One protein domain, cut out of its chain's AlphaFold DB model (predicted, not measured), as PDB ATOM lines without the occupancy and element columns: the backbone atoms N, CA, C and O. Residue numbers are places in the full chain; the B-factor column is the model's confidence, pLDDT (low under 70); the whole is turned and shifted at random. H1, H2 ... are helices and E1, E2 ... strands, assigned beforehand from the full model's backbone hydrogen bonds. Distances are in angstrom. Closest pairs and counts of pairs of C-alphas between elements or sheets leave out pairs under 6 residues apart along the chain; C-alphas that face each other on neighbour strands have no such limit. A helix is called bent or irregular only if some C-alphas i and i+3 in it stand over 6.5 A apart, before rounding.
ATOM      1  N   GLY A   5     133.118  87.187  91.772       85.94
ATOM      2  CA  GLY A   5     133.108  88.637  91.556       85.94
ATOM      3  C   GLY A   5     134.517  89.218  91.407       85.94
ATOM      4  O   GLY A   5     134.739  90.073  90.555       85.94
ATOM      5  N   THR A   6     135.487  88.709  92.172       91.25
ATOM      6  CA  THR A   6     136.893  89.130  92.083       91.25
ATOM      7  C   THR A   6     137.506  88.714  90.752       91.25
ATOM      8  O   THR A   6     138.094  89.547  90.072       91.25
ATOM      9  N   ILE A   7     137.306  87.456  90.342       93.00
ATOM     10  CA  ILE A   7     137.818  86.933  89.069       93.00
ATOM     11  C   ILE A   7     137.224  87.714  87.890       93.00
ATOM     12  O   ILE A   7     137.962  88.155  87.011       93.00
ATOM     13  N   ALA A   8     135.908  87.943  87.893       92.56
ATOM     14  CA  ALA A   8     135.238  88.713  86.850       92.56
ATOM     15  C   ALA A   8     135.747  90.164  86.782       92.56
ATOM     16  O   ALA A   8     136.019  90.664  85.692       92.56
ATOM     17  N   ASN A   9     135.937  90.818  87.933       92.56
ATOM     18  CA  ASN A   9     136.480  92.176  87.996       92.56
ATOM     19  C   ASN A   9     137.911  92.237  87.436       92.56
ATOM     20  O   ASN A   9     138.210  93.062  86.576       92.56
ATOM     21  N   THR A  10     138.786  91.314  87.843       93.38
ATOM     22  CA  THR A  10     140.160  91.252  87.326       93.38
ATOM     23  C   THR A  10     140.187  91.053  85.809       93.38
ATOM     24  O   THR A  10     140.920  91.760  85.118       93.38
ATOM     25  N   ILE A  11     139.362  90.150  85.268       95.31
ATOM     26  CA  ILE A  11     139.264  89.925  83.817       95.31
ATOM     27  C   ILE A  11     138.767  91.188  83.100       95.31
ATOM     28  O   ILE A  11     139.330  91.568  82.073       95.31
ATOM     29  N   ALA A  12     137.765  91.876  83.651       93.75
ATOM     30  CA  ALA A  12     137.249  93.118  83.083       93.75
ATOM     31  C   ALA A  12     138.320  94.220  83.028       93.75
ATOM     32  O   ALA A  12     138.448  94.896  82.008       93.75
ATOM     33  N   VAL A  13     139.135  94.361  84.079       92.75
ATOM     34  CA  VAL A  13     140.256  95.316  84.109       92.75
ATOM     35  C   VAL A  13     141.317  94.961  83.066       92.75
ATOM     36  O   VAL A  13     141.803  95.854  82.373       92.75
ATOM     37  N   ILE A  14     141.656  93.678  82.904       94.56
ATOM     38  CA  ILE A  14     142.635  93.229  81.900       94.56
ATOM     39  C   ILE A  14     142.136  93.532  80.484       94.56
ATOM     40  O   ILE A  14     142.870  94.113  79.684       94.56
ATOM     41  N   ILE A  15     140.885  93.182  80.174       94.88
ATOM     42  CA  ILE A  15     140.295  93.409  78.849       94.88
ATOM     43  C   ILE A  15     140.148  94.911  78.580       94.88
ATOM     44  O   ILE A  15     140.574  95.390  77.530       94.88
ATOM     45  N   GLY A  16     139.607  95.671  79.534       91.44
ATOM     46  CA  GLY A  16     139.452  97.122  79.418       91.44
ATOM     47  C   GLY A  16     140.791  97.846  79.278       91.44
ATOM     48  O   GLY A  16     140.927  98.735  78.439       91.44
ATOM     49  N   GLY A  17     141.808  97.422  80.032       90.25
ATOM     50  CA  GLY A  17     143.176  97.920  79.912       90.25
ATOM     51  C   GLY A  17     143.797  97.591  78.554       90.25
ATOM     52  O   GLY A  17     144.381  98.469  77.923       90.25
ATOM     53  N   GLY A  18     143.616  96.364  78.059       91.44
ATOM     54  CA  GLY A  18     144.084  95.944  76.734       91.44
ATOM     55  C   GLY A  18     143.450  96.754  75.599       91.44
ATOM     56  O   GLY A  18     144.159  97.280  74.738       91.44
ATOM     57  N   ILE A  19     142.128  96.938  75.641       89.06
ATOM     58  CA  ILE A  19     141.392  97.795  74.699       89.06
ATOM     59  C   ILE A  19     141.864  99.255  74.818       89.06
ATOM     60  O   ILE A  19     142.111  99.916  73.808       89.06
ATOM     61  N   GLY A  20     142.062  99.748  76.043       86.06
ATOM     62  CA  GLY A  20     142.566 101.094  76.316       86.06
ATOM     63  C   GLY A  20     143.972 101.344  75.766       86.06
ATOM     64  O   GLY A  20     144.242 102.428  75.254       86.06
ATOM     65  N   LEU A  21     144.860 100.343  75.794       84.75
ATOM     66  CA  LEU A  21     146.189 100.422  75.179       84.75
ATOM     67  C   LEU A  21     146.112 100.503  73.651       84.75
ATOM     68  O   LEU A  21     146.855 101.282  73.050       84.75
ATOM     69  N   PHE A  22     145.193  99.763  73.029       81.94
ATOM     70  CA  PHE A  22     144.969  99.820  71.582       81.94
ATOM     71  C   PHE A  22     144.409 101.186  71.141       81.94
ATOM     72  O   PHE A  22     144.853 101.758  70.146       81.94
ATOM     73  N   LEU A  23     143.500 101.764  71.933       80.75
ATOM     74  CA  LEU A  23     142.886 103.080  71.699       80.75
ATOM     75  C   LEU A  23     143.744 104.266  72.172       80.75
ATOM     76  O   LEU A  23     143.429 105.417  71.859       80.75
ATOM     77  N   LYS A  24     144.851 104.017  72.890       68.88
ATOM     78  CA  LYS A  24     145.714 105.047  73.500       68.88
ATOM     79  C   LYS A  24     146.195 106.105  72.500       68.88
ATOM     80  O   LYS A  24     146.410 107.246  72.897       68.88
ATOM     81  N   LYS A  25     146.322 105.759  71.211       64.88
ATOM     82  CA  LYS A  25     146.698 106.701  70.138       64.88
ATOM     83  C   LYS A  25     145.700 107.857  69.944       64.88
ATOM     84  O   LYS A  25     146.104 108.885  69.417       64.88
ATOM     85  N   GLY A  26     144.439 107.714  70.366       68.56
ATOM     86  CA  GLY A  26     143.403 108.750  70.238       68.56
ATOM     87  C   GLY A  26     143.146 109.586  71.499       68.56
ATOM     88  O   GLY A  26     142.488 110.622  71.421       68.56
ATOM     89  N   ILE A  27     143.649 109.170  72.667       80.00
ATOM     90  CA  ILE A  27     143.350 109.836  73.944       80.00
ATOM     91  C   ILE A  27     144.407 110.901  74.237       80.00
ATOM     92  O   ILE A  27     145.583 110.585  74.434       80.00
ATOM     93  N   LYS A  28     143.974 112.165  74.332       84.56
ATOM     94  CA  LYS A  28     144.841 113.298  74.685       84.56
ATOM     95  C   LYS A  28     145.545 113.053  76.019       84.56
ATOM     96  O   LYS A  28     144.925 112.621  76.990       84.56
ATOM     97  N   LYS A  29     146.834 113.391  76.074       84.19
ATOM     98  CA  LYS A  29     147.659 113.217  77.273       84.19
ATOM     99  C   LYS A  29     147.097 113.979  78.479       84.19
ATOM    100  O   LYS A  29     147.000 113.397  79.549       84.19
ATOM    101  N   SER A  30     146.587 115.194  78.264       86.25
ATOM    102  CA  SER A  30     145.922 115.986  79.307       86.25
ATOM    103  C   SER A  30     144.720 115.278  79.934       86.25
ATOM    104  O   SER A  30     144.563 115.315  81.145       86.25
ATOM    105  N   LEU A  31     143.906 114.568  79.142       88.25
ATOM    106  CA  LEU A  31     142.778 113.801  79.675       88.25
ATOM    107  C   LEU A  31     143.258 112.633  80.543       88.25
ATOM    108  O   LEU A  31     142.664 112.383  81.585       88.25
ATOM    109  N   GLN A  32     144.329 111.937  80.143       85.50
ATOM    110  CA  GLN A  32     144.923 110.869  80.960       85.50
ATOM    111  C   GLN A  32     145.457 111.417  82.283       85.50
ATOM    112  O   GLN A  32     145.267 110.794  83.324       85.50
ATOM    113  N   ASP A  33     146.098 112.582  82.236       88.75
ATOM    114  CA  ASP A  33     146.702 113.229  83.395       88.75
ATOM    115  C   ASP A  33     145.624 113.715  84.377       88.75
ATOM    116  O   ASP A  33     145.696 113.407  85.568       88.75
ATOM    117  N   SER A  34     144.557 114.349  83.877       90.50
ATOM    118  CA  SER A  34     143.389 114.717  84.688       90.50
ATOM    119  C   SER A  34     142.671 113.495  85.263       90.50
ATOM    120  O   SER A  34     142.284 113.516  86.431       90.50
ATOM    121  N   LEU A  35     142.513 112.410  84.487       90.12
ATOM    122  CA  LEU A  35     141.929 111.165  84.995       90.12
ATOM    123  C   LEU A  35     142.782 110.584  86.120       90.12
ATOM    124  O   LEU A  35     142.245 110.202  87.153       90.12
ATOM    125  N   LEU A  36     144.103 110.527  85.937       90.44
ATOM    126  CA  LEU A  36     145.014 109.987  86.939       90.44
ATOM    127  C   LEU A  36     144.970 110.810  88.230       90.44
ATOM    128  O   LEU A  36     144.909 110.236  89.315       90.44
ATOM    129  N   GLN A  37     144.941 112.142  88.123       89.25
ATOM    130  CA  GLN A  37     144.807 113.028  89.278       89.25
ATOM    131  C   GLN A  37     143.467 112.826  89.997       89.25
ATOM    132  O   GLN A  37     143.444 112.668  91.219       89.25
ATOM    133  N   ALA A  38     142.358 112.769  89.253       93.25
ATOM    134  CA  ALA A  38     141.034 112.519  89.815       93.25
ATOM    135  C   ALA A  38     140.954 111.148  90.508       93.25
ATOM    136  O   ALA A  38     140.411 111.042  91.605       93.25
ATOM    137  N   MET A  39     141.545 110.110  89.910       92.88
ATOM    138  CA  MET A  39     141.643 108.780  90.515       92.88
ATOM    139  C   MET A  39     142.509 108.784  91.771       92.88
ATOM    140  O   MET A  39     142.131 108.161  92.757       92.88
ATOM    141  N   GLY A  40     143.625 109.517  91.785       93.31
ATOM    142  CA  GLY A  40     144.447 109.683  92.984       93.31
ATOM    143  C   GLY A  40     143.646 110.269  94.148       93.31
ATOM    144  O   GLY A  40     143.660 109.722  95.249       93.31
ATOM    145  N   ILE A  41     142.873 111.326  93.885       94.81
ATOM    146  CA  ILE A  41     141.975 111.930  94.879       94.81
ATOM    147  C   ILE A  41     140.899 110.925  95.315       94.81
ATOM    148  O   ILE A  41     140.678 110.746  96.510       94.81
ATOM    149  N   ALA A  42     140.264 110.221  94.375       95.56
ATOM    150  CA  ALA A  42     139.248 109.219  94.690       95.56
ATOM    151  C   ALA A  42     139.793 108.098  95.593       95.56
ATOM    152  O   ALA A  42     139.149 107.731  96.573       95.56
ATOM    153  N   VAL A  43     141.001 107.595  95.319       93.88
ATOM    154  CA  VAL A  43     141.661 106.562  96.133       93.88
ATOM    155  C   VAL A  43     141.960 107.066  97.548       93.88
ATOM    156  O   VAL A  43     141.776 106.308  98.501       93.88
ATOM    157  N   LEU A  44     142.341 108.338  97.718       93.06
ATOM    158  CA  LEU A  44     142.500 108.936  99.050       93.06
ATOM    159  C   LEU A  44     141.183 108.920  99.836       93.06
ATOM    160  O   LEU A  44     141.174 108.503 100.994       93.06
ATOM    161  N   PHE A  45     140.068 109.307  99.211       93.44
ATOM    162  CA  PHE A  45     138.751 109.263  99.856       93.44
ATOM    163  C   PHE A  45     138.308 107.839 100.197       93.44
ATOM    164  O   PHE A  45     137.785 107.617 101.287       93.44
ATOM    165  N   ILE A  46     138.549 106.870  99.308       94.06
ATOM    166  CA  ILE A  46     138.260 105.451  99.572       94.06
ATOM    167  C   ILE A  46     139.067 104.963 100.783       94.06
ATOM    168  O   ILE A  46     138.510 104.307 101.662       94.06
ATOM    169  N   GLY A  47     140.354 105.316 100.858       92.06
ATOM    170  CA  GLY A  47     141.223 104.965 101.980       92.06
ATOM    171  C   GLY A  47     140.740 105.561 103.300       92.06
ATOM    172  O   GLY A  47     140.470 104.820 104.240       92.06
ATOM    173  N   ILE A  48     140.570 106.886 103.352       92.44
ATOM    174  CA  ILE A  48     140.139 107.605 104.563       92.44
ATOM    175  C   ILE A  48     138.745 107.144 105.004       92.44
ATOM    176  O   ILE A  48     138.532 106.838 106.175       92.44
ATOM    177  N   GLY A  49     137.790 107.061 104.076       93.19
ATOM    178  CA  GLY A  49     136.429 106.616 104.375       93.19
ATOM    179  C   GLY A  49     136.395 105.182 104.904       93.19
ATOM    180  O   GLY A  49     135.724 104.909 105.899       93.19
ATOM    181  N   GLY A  50     137.173 104.283 104.295       90.75
ATOM    182  CA  GLY A  50     137.299 102.898 104.742       90.75
ATOM    183  C   GLY A  50     137.886 102.782 106.148       90.75
ATOM    184  O   GLY A  50     137.333 102.068 106.983       90.75
ATOM    185  N   THR A  51     138.962 103.520 106.448       91.69
ATOM    186  CA  THR A  51     139.561 103.506 107.791       91.69
ATOM    187  C   THR A  51     138.618 104.101 108.828       91.69
ATOM    188  O   THR A  51     138.393 103.486 109.866       91.69
ATOM    189  N   LEU A  52     138.005 105.256 108.545       91.19
ATOM    190  CA  LEU A  52     137.088 105.912 109.479       91.19
ATOM    191  C   LEU A  52     135.844 105.063 109.755       91.19
ATOM    192  O   LEU A  52     135.405 104.998 110.897       91.19
ATOM    193  N   SER A  53     135.322 104.355 108.748       89.25
ATOM    194  CA  SER A  53     134.195 103.431 108.921       89.25
ATOM    195  C   SER A  53     134.495 102.278 109.881       89.25
ATOM    196  O   SER A  53     133.559 101.705 110.428       89.25
ATOM    197  N   GLN A  54     135.763 101.894 110.049       88.00
ATOM    198  CA  GLN A  54     136.174 100.866 111.011       88.00
ATOM    199  C   GLN A  54     136.577 101.466 112.364       88.00
ATOM    200  O   GLN A  54     136.491 100.788 113.384       88.00
ATOM    201  N   MET A  55     137.019 102.728 112.384       90.31
ATOM    202  CA  MET A  55     137.404 103.428 113.612       90.31
ATOM    203  C   MET A  55     136.193 103.920 114.405       90.31
ATOM    204  O   MET A  55     136.204 103.806 115.628       90.31
ATOM    205  N   PHE A  56     135.167 104.454 113.738       87.69
ATOM    206  CA  PHE A  56     133.931 104.895 114.381       87.69
ATOM    207  C   PHE A  56     132.980 103.718 114.555       87.69
ATOM    208  O   PHE A  56     132.257 103.340 113.632       87.69
ATOM    209  N   VAL A  57     132.978 103.149 115.756       85.75
ATOM    210  CA  VAL A  57     132.105 102.033 116.107       85.75
ATOM    211  C   VAL A  57     131.019 102.549 117.039       85.75
ATOM    212  O   VAL A  57     131.296 103.140 118.081       85.75
ATOM    213  N   PHE A  58     129.764 102.324 116.662       83.31
ATOM    214  CA  PHE A  58     128.641 102.541 117.565       83.31
ATOM    215  C   PHE A  58     128.544 101.360 118.521       83.31
ATOM    216  O   PHE A  58     128.289 100.233 118.093       83.31
ATOM    217  N   LYS A  59     128.731 101.623 119.812       77.94
ATOM    218  CA  LYS A  59     128.614 100.619 120.861       77.94
ATOM    219  C   LYS A  59     127.812 101.199 122.021       77.94
ATOM    220  O   LYS A  59     128.088 102.301 122.478       77.94
ATOM    221  N   ASP A  60     126.769 100.484 122.434       75.44
ATOM    222  CA  ASP A  60     125.947 100.824 123.605       75.44
ATOM    223  C   ASP A  60     125.408 102.273 123.620       75.44
ATOM    224  O   ASP A  60     125.382 102.942 124.647       75.44
ATOM    225  N   GLY A  61     124.978 102.781 122.458       80.38
ATOM    226  CA  GLY A  61     124.430 104.140 122.321       80.38
ATOM    227  C   GLY A  61     125.477 105.261 122.302       80.38
ATOM    228  O   GLY A  61     125.114 106.425 122.136       80.38
ATOM    229  N   HIS A  62     126.763 104.922 122.402       77.94
ATOM    230  CA  HIS A  62     127.880 105.852 122.324       77.94
ATOM    231  C   HIS A  62     128.723 105.605 121.065       77.94
ATOM    232  O   HIS A  62     128.861 104.486 120.568       77.94
ATOM    233  N   LEU A  63     129.272 106.690 120.520       82.44
ATOM    234  CA  LEU A  63     130.266 106.637 119.455       82.44
ATOM    235  C   LEU A  63     131.641 106.431 120.083       82.44
ATOM    236  O   LEU A  63     132.194 107.352 120.682       82.44
ATOM    237  N   GLU A  64     132.195 105.235 119.926       84.62
ATOM    238  CA  GLU A  64     133.553 104.924 120.356       84.62
ATOM    239  C   GLU A  64     134.515 105.005 119.169       84.62
ATOM    240  O   GLU A  64     134.187 104.656 118.033       84.62
ATOM    241  N   THR A  65     135.731 105.483 119.435       86.12
ATOM    242  CA  THR A  65     136.812 105.512 118.443       86.12
ATOM    243  C   THR A  65     137.818 104.418 118.770       86.12
ATOM    244  O   THR A  65     138.488 104.469 119.800       86.12
ATOM    245  N   THR A  66     137.938 103.433 117.884       87.81
ATOM    246  CA  THR A  66     138.872 102.308 118.016       87.81
ATOM    247  C   THR A  66     140.034 102.452 117.031       87.81
ATOM    248  O   THR A  66     139.912 103.083 115.987       87.81
ATOM    249  N   GLY A  67     141.191 101.860 117.349       86.31
ATOM    250  CA  GLY A  67     142.298 101.733 116.393       86.31
ATOM    251  C   GLY A  67     143.184 102.974 116.235       86.31
ATOM    252  O   GLY A  67     144.059 102.982 115.373       86.31
TER     253      GLY A  67
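This is residues 5 to 67 of the 101 residues of an uncharacterized protein of Megamonas funiformis YIT 11815 (UniProt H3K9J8). Two long helices, H1 and H2, make an open V, and a small hairpin of strands E1 and E2 sits at the far end of H2. The printed part has 63 residues, with H1, H2, E1 and E2 in that order, and is mostly helix; the sheet, E1 - E2, is antiparallel. It is extended, with a radius of gyration of the C-alphas of 18.6 A, and flat, spanning 57 by 29 by 16 A.

Find C-alpha 5 at (133.108, 88.637, 91.556); from there H1, residues 5 to 26, runs 31.1 A, with a kink of 32 degrees near residue 20. It is irregular: C-alphas 22 and 25 are 7.2 A apart. H2, residues 29 to 55, runs 39.0 A. E1 is residues 56 to 59, 9.4 A; E2, residues 62 to 65, 9.7 A, ends at C-alpha 65, (136.812, 105.512, 118.443).

H1 is apart from H2, E1 and E2. Look at hairpin E1 and E2: antiparallel at 141 degrees, with N 57 and O 64 within hydrogen-bond range at 3.0 A. The closest C-alphas of H2 and E2, Met 55 and Thr 65, are 5.3 A apart. Every O i to N i+4 pair is within hydrogen-bond range in H2, 16 of 18 in H1.

The C-alphas farthest apart, Lys 25 and Asp 60, are 57.7 A apart. The printed part has no cut, its three links are tight, and pLDDT is under 70 at residues 24 to 26.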